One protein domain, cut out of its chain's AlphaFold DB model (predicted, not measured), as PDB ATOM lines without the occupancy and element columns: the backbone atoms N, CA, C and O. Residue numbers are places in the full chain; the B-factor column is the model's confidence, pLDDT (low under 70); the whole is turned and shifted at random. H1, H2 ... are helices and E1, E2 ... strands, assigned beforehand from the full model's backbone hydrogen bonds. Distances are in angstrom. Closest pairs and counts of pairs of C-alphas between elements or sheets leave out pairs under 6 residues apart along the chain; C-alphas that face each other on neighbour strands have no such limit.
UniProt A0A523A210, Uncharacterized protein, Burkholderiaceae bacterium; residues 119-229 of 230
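AT A GLANCE: This is residues 119 to 229 of the 230 residues of an uncharacterized protein of Burkholderiaceae bacterium (UniProt A0A523A210). A two-stranded hairpin, E1 and E2, makes one end of the long axis, and the long helix H4 runs away from it to the other end, where residues 219 to 229 stick out. H3 and H4 make a V that comes together at Ile 185 and Trp 204, with H1 between its arms and H2 crossing near the start of H4. The printed part has 111 residues with four named helices and two antiparallel strands, in the order H1, H2, H3, E1, E2, H4, and is mostly helix. It is compact, with a radius of gyration of the C-alphas of 15.2 A and spans of 51 by 34 by 20 A.

IN THESE COORDINATES: E1 is residues 190 to 194 and E2 residues 197 to 201. H4, residues 204 to 227, is 35.1 A long and ends with C-alpha 227 at (-39.235, 7.389, -41.996). H1, residues 119 to 131, begins with C-alpha 119 at (-53.760, -6.303, -32.180). H2 is residues 134 to 146, 18.5 A long, and H3 residues 173 to 185, 18.2 A long.

HOW THE PARTS SIT: In the hairpin E1 and E2, N 192 and O 199 are within hydrogen-bond range at 3.1 A, and N 199 and O 192 at 2.9 A. Residues 158 to 159 pair with residues 200 to 201 of E2, parallel. H2 and H4 only just touch, with 3 pairs of C-alphas within 8 A, the closest those of Phe 140 and Tyr 210 at 7.6 A, about perpendicular at 88 degrees. H1 and H2 touch only at the corner, the closest C-alphas being those of Leu 131 and Ala 137, 4.8 A apart. H3 and H1 are close but not clearly touching, the closest C-alphas being those of Ala 125 and Val 177 at 6.2 A. H1, H2, H3 and H4 have every O i to N i+4 pair within hydrogen-bond range.

THE WHOLE: The C-alphas farthest apart, those of Gly 196 and Ala 229, are 52.2 A apart. The printed part has no cut. The link from H2 to H3, 26 residues, is long. Confidence is low, under 70, at residues 163 to 171 and 227 to 229.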
ATOM      1  N   LYS A 119     -54.664  -6.278 -31.020       91.69
ATOM      2  CA  LYS A 119     -53.760  -6.303 -32.180       91.69
ATOM      3  C   LYS A 119     -52.719  -7.408 -32.050       91.69
ATOM      4  O   LYS A 119     -52.412  -8.064 -33.041       91.69
ATOM      5  N   ALA A 120     -52.194  -7.639 -30.846       92.81
ATOM      6  CA  ALA A 120     -51.287  -8.755 -30.594       92.81
ATOM      7  C   ALA A 120     -51.975 -10.109 -30.835       92.81
ATOM      8  O   ALA A 120     -51.381 -10.987 -31.462       92.81
ATOM      9  N   MET A 121     -53.229 -10.258 -30.391       93.94
ATOM     10  CA  MET A 121     -54.028 -11.462 -30.642       93.94
ATOM     11  C   MET A 121     -54.306 -11.660 -32.137       93.94
ATOM     12  O   MET A 121     -54.105 -12.757 -32.654       93.94
ATOM     13  N   GLU A 122     -54.718 -10.608 -32.847       91.94
ATOM     14  CA  GLU A 122     -54.965 -10.657 -34.292       91.94
ATOM     15  C   GLU A 122     -53.694 -11.003 -35.073       91.94
ATOM     16  O   GLU A 122     -53.736 -11.873 -35.939       91.94
ATOM     17  N   PHE A 123     -52.555 -10.400 -34.721       93.81
ATOM     18  CA  PHE A 123     -51.261 -10.714 -35.325       93.81
ATOM     19  C   PHE A 123     -50.897 -12.192 -35.157       93.81
ATOM     20  O   PHE A 123     -50.519 -12.857 -36.120       93.81
ATOM     21  N   GLU A 124     -51.025 -12.724 -33.938       94.12
ATOM     22  CA  GLU A 124     -50.724 -14.129 -33.664       94.12
ATOM     23  C   GLU A 124     -51.709 -15.063 -34.387       94.12
ATOM     24  O   GLU A 124     -51.300 -16.087 -34.933       94.12
ATOM     25  N   ALA A 125     -52.984 -14.679 -34.490       92.38
ATOM     26  CA  ALA A 125     -53.996 -15.417 -35.240       92.38
ATOM     27  C   ALA A 125     -53.714 -15.466 -36.754       92.38
ATOM     28  O   ALA A 125     -53.893 -16.520 -37.367       92.38
ATOM     29  N   GLU A 126     -53.287 -14.354 -37.362       91.69
ATOM     30  CA  GLU A 126     -52.852 -14.324 -38.766       91.69
ATOM     31  C   GLU A 126     -51.621 -15.205 -38.977       91.69
ATOM     32  O   GLU A 126     -51.593 -16.003 -39.912       91.69
ATOM     33  N   LEU A 127     -50.638 -15.125 -38.074       93.12
ATOM     34  CA  LEU A 127     -49.439 -15.952 -38.163       93.12
ATOM     35  C   LEU A 127     -49.773 -17.446 -38.089       93.12
ATOM     36  O   LEU A 127     -49.237 -18.236 -38.860       93.12
ATOM     37  N   ILE A 128     -50.673 -17.847 -37.189       92.38
ATOM     38  CA  ILE A 128     -51.120 -19.241 -37.103       92.38
ATOM     39  C   ILE A 128     -51.818 -19.657 -38.404       92.38
ATOM     40  O   ILE A 128     -51.520 -20.727 -38.929       92.38
ATOM     41  N   ARG A 129     -52.692 -18.814 -38.977       89.38
ATOM     42  CA  ARG A 129     -53.324 -19.103 -40.281       89.38
ATOM     43  C   ARG A 129     -52.307 -19.255 -41.402       89.38
ATOM     44  O   ARG A 129     -52.452 -20.159 -42.221       89.38
ATOM     45  N   GLU A 130     -51.285 -18.408 -41.424       90.19
ATOM     46  CA  GLU A 130     -50.189 -18.510 -42.381       90.19
ATOM     47  C   GLU A 130     -49.463 -19.852 -42.236       90.19
ATOM     48  O   GLU A 130     -49.360 -20.590 -43.213       90.19
ATOM     49  N   LEU A 131     -49.049 -20.221 -41.020       90.19
ATOM     50  CA  LEU A 131     -48.345 -21.479 -40.731       90.19
ATOM     51  C   LEU A 131     -49.154 -22.737 -41.069       90.19
ATOM     52  O   LEU A 131     -48.576 -23.790 -41.323       90.19
ATOM     53  N   MET A 132     -50.483 -22.643 -41.064       87.50
ATOM     54  CA  MET A 132     -51.370 -23.736 -41.465       87.50
ATOM     55  C   MET A 132     -51.528 -23.868 -42.988       87.50
ATOM     56  O   MET A 132     -52.107 -24.847 -43.461       87.50
ATOM     57  N   SER A 133     -51.046 -22.895 -43.764       88.12
ATOM     58  CA  SER A 133     -51.013 -22.969 -45.224       88.12
ATOM     59  C   SER A 133     -49.731 -23.662 -45.712       88.12
ATOM     60  O   SER A 133     -48.694 -23.537 -45.059       88.12
ATOM     61  N   PRO A 134     -49.742 -24.335 -46.881       84.94
ATOM     62  CA  PRO A 134     -48.533 -24.953 -47.431       84.94
ATOM     63  C   PRO A 134     -47.368 -23.967 -47.600       84.94
ATOM     64  O   PRO A 134     -46.247 -24.275 -47.209       84.94
ATOM     65  N   GLY A 135     -47.640 -22.763 -48.119       89.62
ATOM     66  CA  GLY A 135     -46.606 -21.747 -48.337       89.62
ATOM     67  C   GLY A 135     -46.050 -21.158 -47.039       89.62
ATOM     68  O   GLY A 135     -44.856 -20.900 -46.944       89.62
ATOM     69  N   GLY A 136     -46.886 -20.982 -46.011       90.44
ATOM     70  CA  GLY A 136     -46.413 -20.502 -44.712       90.44
ATOM     71  C   GLY A 136     -45.638 -21.557 -43.923       90.44
ATOM     72  O   GLY A 136     -44.651 -21.222 -43.272       90.44
ATOM     73  N   ALA A 137     -46.026 -22.834 -44.016       89.38
ATOM     74  CA  ALA A 137     -45.249 -23.937 -43.450       89.38
ATOM     75  C   ALA A 137     -43.862 -24.046 -44.108       89.38
ATOM     76  O   ALA A 137     -42.860 -24.204 -43.410       89.38
ATOM     77  N   GLU A 138     -43.795 -23.883 -45.433       92.94
ATOM     78  CA  GLU A 138     -42.538 -23.839 -46.184       92.94
ATOM     79  C   GLU A 138     -41.658 -22.659 -45.752       92.94
ATOM     80  O   GLU A 138     -40.512 -22.875 -45.360       92.94
ATOM     81  N   ALA A 139     -42.199 -21.435 -45.719       93.75
ATOM     82  CA  ALA A 139     -41.471 -20.241 -45.275       93.75
ATOM     83  C   ALA A 139     -40.961 -20.364 -43.827       93.75
ATOM     84  O   ALA A 139     -39.879 -19.883 -43.478       93.75
ATOM     85  N   PHE A 140     -41.722 -21.039 -42.965       93.69
ATOM     86  CA  PHE A 140     -41.280 -21.356 -41.614       93.69
ATOM     87  C   PHE A 140     -40.119 -22.358 -41.610       93.69
ATOM     88  O   PHE A 140     -39.137 -22.141 -40.899       93.69
ATOM     89  N   GLY A 141     -40.181 -23.406 -42.436       94.31
ATOM     90  CA  GLY A 141     -39.079 -24.348 -42.643       94.31
ATOM     91  C   GLY A 141     -37.803 -23.661 -43.138       94.31
ATOM     92  O   GLY A 141     -36.730 -23.874 -42.569       94.31
ATOM     93  N   GLU A 142     -37.915 -22.770 -44.128       95.44
ATOM     94  CA  GLU A 142     -36.797 -21.949 -44.614       95.44
ATOM     95  C   GLU A 142     -36.183 -21.106 -43.490       95.44
ATOM     96  O   GLU A 142     -34.959 -21.074 -43.320       95.44
ATOM     97  N   TRP A 143     -37.018 -20.468 -42.665       95.94
ATOM     98  CA  TRP A 143     -36.537 -19.713 -41.512       95.94
ATOM     99  C   TRP A 143     -35.803 -20.611 -40.509       95.94
ATOM    100  O   TRP A 143     -34.697 -20.263 -40.087       95.94
ATOM    101  N   VAL A 144     -36.347 -21.782 -40.154       95.25
ATOM    102  CA  VAL A 144     -35.676 -22.721 -39.237       95.25
ATOM    103  C   VAL A 144     -34.289 -23.085 -39.774       95.25
ATOM    104  O   VAL A 144     -33.308 -23.048 -39.025       95.25
ATOM    105  N   GLN A 145     -34.175 -23.351 -41.073       95.69
ATOM    106  CA  GLN A 145     -32.897 -23.661 -41.713       95.69
ATOM    107  C   GLN A 145     -31.927 -22.487 -41.741       95.69
ATOM    108  O   GLN A 145     -30.733 -22.687 -41.518       95.69
ATOM    109  N   SER A 146     -32.423 -21.260 -41.917       95.56
ATOM    110  CA  SER A 146     -31.596 -20.049 -41.846       95.56
ATOM    111  C   SER A 146     -30.914 -19.879 -40.479       95.56
ATOM    112  O   SER A 146     -29.841 -19.288 -40.387       95.56
ATOM    113  N   THR A 147     -31.481 -20.475 -39.420       94.56
ATOM    114  CA  THR A 147     -30.872 -20.536 -38.077       94.56
ATOM    115  C   THR A 147     -29.840 -21.661 -37.905       94.56
ATOM    116  O   THR A 147     -29.343 -21.875 -36.801       94.56
ATOM    117  N   GLY A 148     -29.515 -22.405 -38.967       94.31
ATOM    118  CA  GLY A 148     -28.562 -23.519 -38.944       94.31
ATOM    119  C   GLY A 148     -29.133 -24.841 -38.418       94.31
ATOM    120  O   GLY A 148     -28.370 -25.760 -38.121       94.31
ATOM    121  N   ARG A 149     -30.461 -24.960 -38.275       94.00
ATOM    122  CA  ARG A 149     -31.138 -26.146 -37.720       94.00
ATOM    123  C   ARG A 149     -31.818 -26.967 -38.817       94.00
ATOM    124  O   ARG A 149     -32.335 -26.410 -39.773       94.00
ATOM    125  N   HIS A 150     -31.850 -28.294 -38.661       93.94
ATOM    126  CA  HIS A 150     -32.584 -29.221 -39.547       93.94
ATOM    127  C   HIS A 150     -32.276 -29.060 -41.054       93.94
ATOM    128  O   HIS A 150     -33.167 -29.157 -41.896       93.94
ATOM    129  N   LEU A 151     -31.001 -28.833 -41.398       94.62
ATOM    130  CA  LEU A 151     -30.534 -28.626 -42.780       94.62
ATOM    131  C   LEU A 151     -30.720 -29.849 -43.698       94.62
ATOM    132  O   LEU A 151     -30.599 -29.741 -44.912       94.62
ATOM    133  N   ASP A 152     -30.992 -31.018 -43.125       93.94
ATOM    134  CA  ASP A 152     -31.223 -32.274 -43.839       93.94
ATOM    135  C   ASP A 152     -32.709 -32.549 -44.155       93.94
ATOM    136  O   ASP A 152     -33.037 -33.558 -44.779       93.94
ATOM    137  N   VAL A 153     -33.610 -31.668 -43.716       95.06
ATOM    138  CA  VAL A 153     -35.052 -31.683 -44.024       95.06
ATOM    139  C   VAL A 153     -35.288 -30.742 -45.209       95.06
ATOM    140  O   VAL A 153     -34.521 -29.810 -45.403       95.06
ATOM    141  N   ARG A 154     -36.300 -30.942 -46.054       93.69
ATOM    142  CA  ARG A 154     -36.637 -29.926 -47.073       93.69
ATOM    143  C   ARG A 154     -37.613 -28.916 -46.479       93.69
ATOM    144  O   ARG A 154     -38.444 -29.346 -45.687       93.69
ATOM    145  N   PRO A 155     -37.600 -27.632 -46.873       93.19
ATOM    146  CA  PRO A 155     -38.558 -26.648 -46.365       93.19
ATOM    147  C   PRO A 155     -40.026 -27.096 -46.440       93.19
ATOM    148  O   PRO A 155     -40.781 -26.888 -45.498       93.19
ATOM    149  N   GLN A 156     -40.409 -27.810 -47.504       92.12
ATOM    150  CA  GLN A 156     -41.776 -28.315 -47.696       92.12
ATOM    151  C   GLN A 156     -42.137 -29.504 -46.785       92.12
ATOM    152  O   GLN A 156     -43.304 -29.869 -46.686       92.12
ATOM    153  N   ASP A 157     -41.144 -30.132 -46.149       93.00
ATOM    154  CA  ASP A 157     -41.309 -31.293 -45.268       93.00
ATOM    155  C   ASP A 157     -41.353 -30.885 -43.772       93.00
ATOM    156  O   ASP A 157     -41.300 -31.750 -42.889       93.00
ATOM    157  N   PHE A 158     -41.463 -29.580 -43.483       92.44
ATOM    158  CA  PHE A 158     -41.726 -29.039 -42.146       92.44
ATOM    159  C   PHE A 158     -43.229 -28.924 -41.862       92.44
ATOM    160  O   PHE A 158     -44.026 -28.602 -42.742       92.44
ATOM    161  N   SER A 159     -43.616 -29.114 -40.600       88.38
ATOM    162  CA  SER A 159     -44.957 -28.789 -40.103       88.38
ATOM    163  C   SER A 159     -44.889 -27.962 -38.821       88.38
ATOM    164  O   SER A 159     -43.999 -28.161 -37.994       88.38
ATOM    165  N   GLY A 160     -45.833 -27.037 -38.636       85.50
ATOM    166  CA  GLY A 160     -45.978 -26.283 -37.388       85.50
ATOM    167  C   GLY A 160     -46.594 -27.115 -36.250       85.50
ATOM    168  O   GLY A 160     -47.113 -28.202 -36.499       85.50
ATOM    169  N   PRO A 161     -46.602 -26.591 -35.010       86.12
ATOM    170  CA  PRO A 161     -47.187 -27.277 -33.853       86.12
ATOM    171  C   PRO A 161     -48.726 -27.230 -33.821       86.12
ATOM    172  O   PRO A 161     -49.325 -27.699 -32.855       86.12
ATOM    173  N   PHE A 162     -49.368 -26.632 -34.828       87.69
ATOM    174  CA  PHE A 162     -50.817 -26.470 -34.899       87.69
ATOM    175  C   PHE A 162     -51.427 -27.524 -35.820       87.69
ATOM    176  O   PHE A 162     -51.136 -27.561 -37.015       87.69
ATOM    177  N   ASP A 163     -52.313 -28.345 -35.263       67.50
ATOM    178  CA  ASP A 163     -53.100 -29.304 -36.033       67.50
ATOM    179  C   ASP A 163     -54.282 -28.633 -36.749       67.50
ATOM    180  O   ASP A 163     -54.685 -27.510 -36.440       67.50
ATOM    181  N   HIS A 164     -54.856 -29.347 -37.722       57.88
ATOM    182  CA  HIS A 164     -55.962 -28.898 -38.569       57.88
ATOM    183  C   HIS A 164     -57.159 -28.348 -37.763       57.88
ATOM    184  O   HIS A 164     -58.006 -29.089 -37.269       57.88
ATOM    185  N   GLY A 165     -57.264 -27.022 -37.699       57.88
ATOM    186  CA  GLY A 165     -58.387 -26.290 -37.129       57.88
ATOM    187  C   GLY A 165     -58.429 -24.886 -37.718       57.88
ATOM    188  O   GLY A 165     -57.569 -24.062 -37.436       57.88
ATOM    189  N   GLY A 166     -59.401 -24.612 -38.586       62.25
ATOM    190  CA  GLY A 166     -59.514 -23.294 -39.208       62.25
ATOM    191  C   GLY A 166     -59.795 -22.211 -38.164       62.25
ATOM    192  O   GLY A 166     -60.741 -22.327 -37.385       62.25
ATOM    193  N   ILE A 167     -59.014 -21.130 -38.176       65.81
ATOM    194  CA  ILE A 167     -59.368 -19.904 -37.454       65.81
ATOM    195  C   ILE A 167     -60.467 -19.213 -38.265       65.81
ATOM    196  O   ILE A 167     -60.196 -18.558 -39.270       65.81
ATOM    197  N   LEU A 168     -61.723 -19.395 -37.857       59.06
ATOM    198  CA  LEU A 168     -62.852 -18.680 -38.447       59.06
ATOM    199  C   LEU A 168     -62.871 -17.236 -37.932       59.06
ATOM    200  O   LEU A 168     -62.819 -17.013 -36.720       59.06
ATOM    201  N   SER A 169     -63.016 -16.269 -38.842       56.47
ATOM    202  CA  SER A 169     -63.281 -14.864 -38.519       56.47
ATOM    203  C   SER A 169     -64.656 -14.754 -37.849       56.47
ATOM    204  O   SER A 169     -65.691 -14.637 -38.504       56.47
ATOM    205  N   SER A 170     -64.696 -14.899 -36.530       62.03
ATOM    206  CA  SER A 170     -65.929 -14.892 -35.750       62.03
ATOM    207  C   SER A 170     -65.689 -14.271 -34.380       62.03
ATOM    208  O   SER A 170     -64.557 -14.189 -33.912       62.03
ATOM    209  N   TYR A 171     -66.771 -13.923 -33.683       57.47
ATOM    210  CA  TYR A 171     -66.755 -13.433 -32.297       57.47
ATOM    211  C   TYR A 171     -66.083 -14.392 -31.290       57.47
ATOM    212  O   TYR A 171     -65.881 -14.028 -30.136       57.47
ATOM    213  N   LYS A 172     -65.733 -15.618 -31.707       74.25
ATOM    214  CA  LYS A 172     -65.003 -16.615 -30.912       74.25
ATOM    215  C   LYS A 172     -63.527 -16.733 -31.292       74.25
ATOM    216  O   LYS A 172     -62.890 -17.719 -30.923       74.25
ATOM    217  N   GLN A 173     -62.971 -15.780 -32.041       83.81
ATOM    218  CA  GLN A 173     -61.583 -15.852 -32.502       83.81
ATOM    219  C   GLN A 173     -60.600 -15.978 -31.330       83.81
ATOM    220  O   GLN A 173     -59.764 -16.870 -31.366       83.81
ATOM    221  N   ARG A 174     -60.762 -15.194 -30.253       89.38
ATOM    222  CA  ARG A 174     -59.902 -15.280 -29.053       89.38
ATOM    223  C   ARG A 174     -59.897 -16.683 -28.430       89.38
ATOM    224  O   ARG A 174     -58.826 -17.252 -28.253       89.38
ATOM    225  N   ASP A 175     -61.072 -17.263 -28.172       88.94
ATOM    226  CA  ASP A 175     -61.209 -18.633 -27.634       88.94
ATOM    227  C   ASP A 175     -60.614 -19.685 -28.583       88.94
ATOM    228  O   ASP A 175     -59.920 -20.606 -28.160       88.94
ATOM    229  N   THR A 176     -60.840 -19.520 -29.889       88.25
ATOM    230  CA  THR A 176     -60.329 -20.439 -30.916       88.25
ATOM    231  C   THR A 176     -58.804 -20.423 -30.963       88.25
ATOM    232  O   THR A 176     -58.178 -21.482 -30.956       88.25
ATOM    233  N   VAL A 177     -58.196 -19.235 -30.972       90.94
ATOM    234  CA  VAL A 177     -56.736 -19.080 -30.989       90.94
ATOM    235  C   VAL A 177     -56.140 -19.579 -29.670       90.94
ATOM    236  O   VAL A 177     -55.161 -20.321 -29.697       90.94
ATOM    237  N   ALA A 178     -56.756 -19.268 -28.523       92.62
ATOM    238  CA  ALA A 178     -56.311 -19.772 -27.224       92.62
ATOM    239  C   ALA A 178     -56.321 -21.307 -27.178       92.62
ATOM    240  O   ALA A 178     -55.382 -21.917 -26.674       92.62
ATOM    241  N   ARG A 179     -57.338 -21.947 -27.767       90.69
ATOM    242  CA  ARG A 179     -57.424 -23.411 -27.855       90.69
ATOM    243  C   ARG A 179     -56.341 -24.013 -28.744       90.69
ATOM    244  O   ARG A 179     -55.760 -25.031 -28.375       90.69
ATOM    245  N   LEU A 180     -56.058 -23.393 -29.892       90.75
ATOM    246  CA  LEU A 180     -54.969 -23.819 -30.777       90.75
ATOM    247  C   LEU A 180     -53.615 -23.717 -30.070       90.75
ATOM    248  O   LEU A 180     -52.819 -24.649 -30.140       90.75
ATOM    249  N   ILE A 181     -53.388 -22.634 -29.324       92.38
ATOM    250  CA  ILE A 181     -52.192 -22.467 -28.492       92.38
ATOM    251  C   ILE A 181     -52.134 -23.529 -27.391       92.38
ATOM    252  O   ILE A 181     -51.100 -24.167 -27.220       92.38
ATOM    253  N   GLN A 182     -53.231 -23.770 -26.667       92.25
ATOM    254  CA  GLN A 182     -53.268 -24.773 -25.601       92.25
ATOM    255  C   GLN A 182     -52.914 -26.176 -26.118       92.25
ATOM    256  O   GLN A 182     -52.179 -26.905 -25.452       92.25
ATOM    257  N   ALA A 183     -53.396 -26.541 -27.311       89.00
ATOM    258  CA  ALA A 183     -53.024 -27.787 -27.972       89.00
ATOM    259  C   ALA A 183     -51.537 -27.796 -28.376       89.00
ATOM    260  O   ALA A 183     -50.821 -28.750 -28.075       89.00
ATOM    261  N   ALA A 184     -51.057 -26.708 -28.982       90.50
ATOM    262  CA  ALA A 184     -49.686 -26.581 -29.466       90.50
ATOM    263  C   ALA A 184     -48.627 -26.593 -28.350       90.50
ATOM    264  O   ALA A 184     -47.540 -27.125 -28.560       90.50
ATOM    265  N   ILE A 185     -48.929 -26.064 -27.155       91.00
ATOM    266  CA  ILE A 185     -47.997 -26.026 -26.009       91.00
ATOM    267  C   ILE A 185     -47.487 -27.423 -25.637       91.00
ATOM    268  O   ILE A 185     -46.327 -27.576 -25.253       91.00
ATOM    269  N   ASN A 186     -48.336 -28.443 -25.761       82.56
ATOM    270  CA  ASN A 186     -47.986 -29.818 -25.403       82.56
ATOM    271  C   ASN A 186     -47.361 -30.603 -26.568       82.56
ATOM    272  O   ASN A 186     -46.889 -31.726 -26.365       82.56
ATOM    273  N   ASN A 187     -47.322 -30.026 -27.773       83.06
ATOM    274  CA  ASN A 187     -46.749 -30.681 -28.940       83.06
ATOM    275  C   ASN A 187     -45.220 -30.645 -28.876       83.06
ATOM    276  O   ASN A 187     -44.570 -29.596 -28.944       83.06
ATOM    277  N   SER A 188     -44.645 -31.839 -28.734       85.19
ATOM    278  CA  SER A 188     -43.201 -32.034 -28.713       85.19
ATOM    279  C   SER A 188     -42.648 -32.083 -30.137       85.19
ATOM    280  O   SER A 188     -43.230 -32.764 -30.991       85.19
ATOM    281  N   PRO A 189     -41.514 -31.409 -30.399       91.19
ATOM    282  CA  PRO A 189     -40.875 -31.494 -31.697       91.19
ATOM    283  C   PRO A 189     -40.446 -32.933 -31.963       91.19
ATOM    284  O   PRO A 189     -39.922 -33.610 -31.073       91.19
ATOM    285  N   HIS A 190     -40.640 -33.402 -33.188       91.81
ATOM    286  CA  HIS A 190     -40.191 -34.734 -33.568       91.81
ATOM    287  C   HIS A 190     -39.803 -34.798 -35.036       91.81
ATOM    288  O   HIS A 190     -40.329 -34.090 -35.893       91.81
ATOM    289  N   LYS A 191     -38.848 -35.680 -35.311       94.50
ATOM    290  CA  LYS A 191     -38.286 -35.908 -36.634       94.50
ATOM    291  C   LYS A 191     -38.524 -37.356 -37.019       94.50
ATOM    292  O   LYS A 191     -38.261 -38.244 -36.210       94.50
ATOM    293  N   TRP A 192     -38.996 -37.600 -38.234       94.44
ATOM    294  CA  TRP A 192     -39.267 -38.956 -38.706       94.44
ATOM    295  C   TRP A 192     -38.931 -39.116 -40.184       94.44
ATOM    296  O   TRP A 192     -38.767 -38.140 -40.914       94.44
ATOM    297  N   GLN A 193     -38.819 -40.369 -40.623       94.44
ATOM    298  CA  GLN A 193     -38.706 -40.710 -42.036       94.44
ATOM    299  C   GLN A 193     -40.048 -41.223 -42.555       94.44
ATOM    300  O   GLN A 193     -40.645 -42.121 -41.963       94.44
ATOM    301  N   GLY A 194     -40.519 -40.660 -43.664       88.81
ATOM    302  CA  GLY A 194     -41.765 -41.032 -44.331       88.81
ATOM    303  C   GLY A 194     -41.577 -41.008 -45.842       88.81
ATOM    304  O   GLY A 194     -40.979 -40.083 -46.375       88.81
ATOM    305  N   MET A 195     -42.032 -42.052 -46.545       85.75
ATOM    306  CA  MET A 195     -41.951 -42.147 -48.018       85.75
ATOM    307  C   MET A 195     -40.558 -41.816 -48.610       85.75
ATOM    308  O   MET A 195     -40.449 -41.209 -49.674       85.75
ATOM    309  N   GLY A 196     -39.480 -42.195 -47.914       86.31
ATOM    310  CA  GLY A 196     -38.102 -41.927 -48.346       86.31
ATOM    311  C   GLY A 196     -37.622 -40.482 -48.152       86.31
ATOM    312  O   GLY A 196     -36.576 -40.119 -48.687       86.31
ATOM    313  N   ARG A 197     -38.361 -39.656 -47.403       91.50
ATOM    314  CA  ARG A 197     -37.995 -38.284 -47.034       91.50
ATOM    315  C   ARG A 197     -37.928 -38.128 -45.523       91.50
ATOM    316  O   ARG A 197     -38.558 -38.876 -44.776       91.50
ATOM    317  N   THR A 198     -37.146 -37.151 -45.085       94.69
ATOM    318  CA  THR A 198     -37.071 -36.750 -43.683       94.69
ATOM    319  C   THR A 198     -38.047 -35.607 -43.458       94.69
ATOM    320  O   THR A 198     -37.983 -34.612 -44.171       94.69
ATOM    321  N   HIS A 199     -38.902 -35.741 -42.453       94.31
ATOM    322  CA  HIS A 199     -39.861 -34.726 -42.035       94.31
ATOM    323  C   HIS A 199     -39.527 -34.227 -40.631       94.31
ATOM    324  O   HIS A 199     -38.947 -34.962 -39.821       94.31
ATOM    325  N   TYR A 200     -39.916 -32.991 -40.333       93.50
ATOM    326  CA  TYR A 200     -39.775 -32.414 -39.001       93.50
ATOM    327  C   TYR A 200     -41.031 -31.651 -38.599       93.50
ATOM    328  O   TYR A 200     -41.462 -30.728 -39.285       93.50
ATOM    329  N   SER A 201     -41.589 -32.024 -37.452       91.62
ATOM    330  CA  SER A 201     -42.664 -31.282 -36.813       91.62
ATOM    331  C   SER A 201     -42.052 -30.379 -35.758       91.62
ATOM    332  O   SER A 201     -41.417 -30.852 -34.808       91.62
ATOM    333  N   CYS A 202     -42.209 -29.076 -35.967       90.69
ATOM    334  CA  CYS A 202     -41.758 -28.035 -35.062       90.69
ATOM    335  C   CYS A 202     -42.573 -28.066 -33.768       90.69
ATOM    336  O   CYS A 202     -43.794 -28.214 -33.784       90.69
ATOM    337  N   GLY A 203     -41.893 -27.877 -32.639       91.81
ATOM    338  CA  GLY A 203     -42.541 -27.808 -31.331       91.81
ATOM    339  C   GLY A 203     -42.953 -26.388 -30.949       91.81
ATOM    340  O   GLY A 203     -42.610 -25.413 -31.623       91.81
ATOM    341  N   TRP A 204     -43.606 -26.254 -29.791       93.62
ATOM    342  CA  TRP A 204     -43.993 -24.950 -29.232       93.62
ATOM    343  C   TRP A 204     -42.832 -23.944 -29.159       93.62
ATOM    344  O   TRP A 204     -42.982 -22.780 -29.514       93.62
ATOM    345  N   LYS A 205     -41.635 -24.397 -28.761       92.88
ATOM    346  CA  LYS A 205     -40.448 -23.531 -28.659       92.88
ATOM    347  C   LYS A 205     -40.007 -22.959 -30.012       92.88
ATOM    348  O   LYS A 205     -39.586 -21.809 -30.075       92.88
ATOM    349  N   ASP A 206     -40.091 -23.755 -31.077       93.38
ATOM    350  CA  ASP A 206     -39.735 -23.304 -32.426       93.38
ATOM    351  C   ASP A 206     -40.712 -22.228 -32.907       93.38
ATOM    352  O   ASP A 206     -40.294 -21.237 -33.506       93.38
ATOM    353  N   TYR A 207     -41.996 -22.398 -32.582       94.62
ATOM    354  CA  TYR A 207     -43.026 -21.406 -32.852       94.62
ATOM    355  C   TYR A 207     -42.812 -20.100 -32.076       94.62
ATOM    356  O   TYR A 207     -42.859 -19.040 -32.693       94.62
ATOM    357  N   GLU A 208     -42.517 -20.149 -30.771       95.56
ATOM    358  CA  GLU A 208     -42.253 -18.936 -29.978       95.56
ATOM    359  C   GLU A 208     -41.119 -18.099 -30.585       95.56
ATOM    360  O   GLU A 208     -41.262 -16.893 -30.780       95.56
ATOM    361  N   MET A 209     -40.016 -18.754 -30.963       95.31
ATOM    362  CA  MET A 209     -38.882 -18.086 -31.604       95.31
ATOM    363  C   MET A 209     -39.264 -17.471 -32.960       95.31
ATOM    364  O   MET A 209     -38.786 -16.393 -33.320       95.31
ATOM    365  N   TYR A 210     -40.129 -18.140 -33.725       95.56
ATOM    366  CA  TYR A 210     -40.608 -17.613 -34.999       95.56
ATOM    367  C   TYR A 210     -41.567 -16.440 -34.821       95.56
ATOM    368  O   TYR A 210     -41.471 -15.453 -35.549       95.56
ATOM    369  N   LEU A 211     -42.449 -16.496 -33.823       95.75
ATOM    370  CA  LEU A 211     -43.326 -15.385 -33.479       95.75
ATOM    371  C   LEU A 211     -42.514 -14.140 -33.106       95.75
ATOM    372  O   LEU A 211     -42.826 -13.049 -33.582       95.75
ATOM    373  N   GLU A 212     -41.462 -14.286 -32.300       96.25
ATOM    374  CA  GLU A 212     -40.545 -13.188 -31.965       96.25
ATOM    375  C   GLU A 212     -39.863 -12.615 -33.210       96.25
ATOM    376  O   GLU A 212     -39.865 -11.398 -33.410       96.25
ATOM    377  N   HIS A 213     -39.350 -13.480 -34.091       95.75
ATOM    378  CA  HIS A 213     -38.774 -13.068 -35.371       95.75
ATOM    379  C   HIS A 213     -39.775 -12.258 -36.214       95.75
ATOM    380  O   HIS A 213     -39.443 -11.185 -36.723       95.75
ATOM    381  N   ARG A 214     -41.021 -12.728 -36.316       96.06
ATOM    382  CA  ARG A 214     -42.083 -12.064 -37.081       96.06
ATOM    383  C   ARG A 214     -42.499 -10.731 -36.467       96.06
ATOM    384  O   ARG A 214     -42.700  -9.768 -37.208       96.06
ATOM    385  N   LYS A 215     -42.569 -10.636 -35.136       94.88
ATOM    386  CA  LYS A 215     -42.802  -9.370 -34.422       94.88
ATOM    387  C   LYS A 215     -41.670  -8.370 -34.675       94.88
ATOM    388  O   LYS A 215     -41.945  -7.209 -34.971       94.88
ATOM    389  N   ALA A 216     -40.414  -8.815 -34.621       94.12
ATOM    390  CA  ALA A 216     -39.254  -7.967 -34.894       94.12
ATOM    391  C   ALA A 216     -39.243  -7.453 -36.344       94.12
ATOM    392  O   ALA A 216     -39.020  -6.263 -36.573       94.12
ATOM    393  N   ALA A 217     -39.552  -8.316 -37.317       92.50
ATOM    394  CA  ALA A 217     -39.664  -7.930 -38.723       92.50
ATOM    395  C   ALA A 217     -40.782  -6.895 -38.952       92.50
ATOM    396  O   ALA A 217     -40.567  -5.900 -39.644       92.50
ATOM    397  N   ALA A 218     -41.950  -7.084 -38.328       91.25
ATOM    398  CA  ALA A 218     -43.058  -6.132 -38.407       91.25
ATOM    399  C   ALA A 218     -42.700  -4.768 -37.787       91.25
ATOM    400  O   ALA A 218     -42.997  -3.726 -38.374       91.25
ATOM    401  N   ALA A 219     -42.014  -4.762 -36.641       90.19
ATOM    402  CA  ALA A 219     -41.546  -3.534 -36.001       90.19
ATOM    403  C   ALA A 219     -40.518  -2.786 -36.871       90.19
ATOM    404  O   ALA A 219     -40.631  -1.575 -37.054       90.19
ATOM    405  N   ALA A 220     -39.555  -3.502 -37.460       89.81
ATOM    406  CA  ALA A 220     -38.570  -2.918 -38.369       89.81
ATOM    407  C   ALA A 220     -39.228  -2.312 -39.622       89.81
ATOM    408  O   ALA A 220     -38.902  -1.189 -40.008       89.81
ATOM    409  N   ALA A 221     -40.198  -3.011 -40.221       86.75
ATOM    410  CA  ALA A 221     -40.946  -2.507 -41.371       86.75
ATOM    411  C   ALA A 221     -41.734  -1.227 -41.038       86.75
ATOM    412  O   ALA A 221     -41.735  -0.282 -41.828       86.75
ATOM    413  N   ALA A 222     -42.357  -1.159 -39.856       85.50
ATOM    414  CA  ALA A 222     -43.079   0.031 -39.406       85.50
ATOM    415  C   ALA A 222     -42.158   1.255 -39.249       85.50
ATOM    416  O   ALA A 222     -42.532   2.354 -39.661       85.50
ATOM    417  N   ILE A 223     -40.940   1.068 -38.718       84.62
ATOM    418  CA  ILE A 223     -39.936   2.139 -38.594       84.62
ATOM    419  C   ILE A 223     -39.570   2.686 -39.976       84.62
ATOM    420  O   ILE A 223     -39.630   3.897 -40.191       84.62
ATOM    421  N   VAL A 224     -39.251   1.801 -40.924       81.00
ATOM    422  CA  VAL A 224     -38.888   2.188 -42.293       81.00
ATOM    423  C   VAL A 224     -40.015   2.989 -42.944       81.00
ATOM    424  O   VAL A 224     -39.768   4.078 -43.451       81.00
ATOM    425  N   LEU A 225     -41.259   2.509 -42.863       75.31
ATOM    426  CA  LEU A 225     -42.420   3.194 -43.439       75.31
ATOM    427  C   LEU A 225     -42.690   4.561 -42.791       75.31
ATOM    428  O   LEU A 225     -43.050   5.501 -43.492       75.31
ATOM    429  N   SER A 226     -42.474   4.701 -41.479       73.00
ATOM    430  CA  SER A 226     -42.617   5.990 -40.787       73.00
ATOM    431  C   SER A 226     -41.540   7.009 -41.177       73.00
ATOM    432  O   SER A 226     -41.824   8.201 -41.233       73.00
ATOM    433  N   GLY A 227     -40.332   6.543 -41.518       66.50
ATOM    434  CA  GLY A 227     -39.235   7.389 -41.996       66.50
ATOM    435  C   GLY A 227     -39.421   7.917 -43.422       66.50
ATOM    436  O   GLY A 227     -38.752   8.872 -43.795       66.50
ATOM    437  N   PHE A 228     -40.333   7.334 -44.207       58.28
ATOM    438  CA  PHE A 228     -40.724   7.843 -45.529       58.28
ATOM    439  C   PHE A 228     -41.908   8.826 -45.485       58.28
ATOM    440  O   PHE A 228     -42.239   9.418 -46.509       58.28
ATOM    441  N   ALA A 229     -42.562   8.982 -44.329       53.16
ATOM    442  CA  ALA A 229     -43.734   9.843 -44.145       53.16
ATOM    443  C   ALA A 229     -43.430  11.168 -43.412       53.16
ATOM    444  O   ALA A 229     -44.366  11.912 -43.112       53.16
TER     445      ALA A 229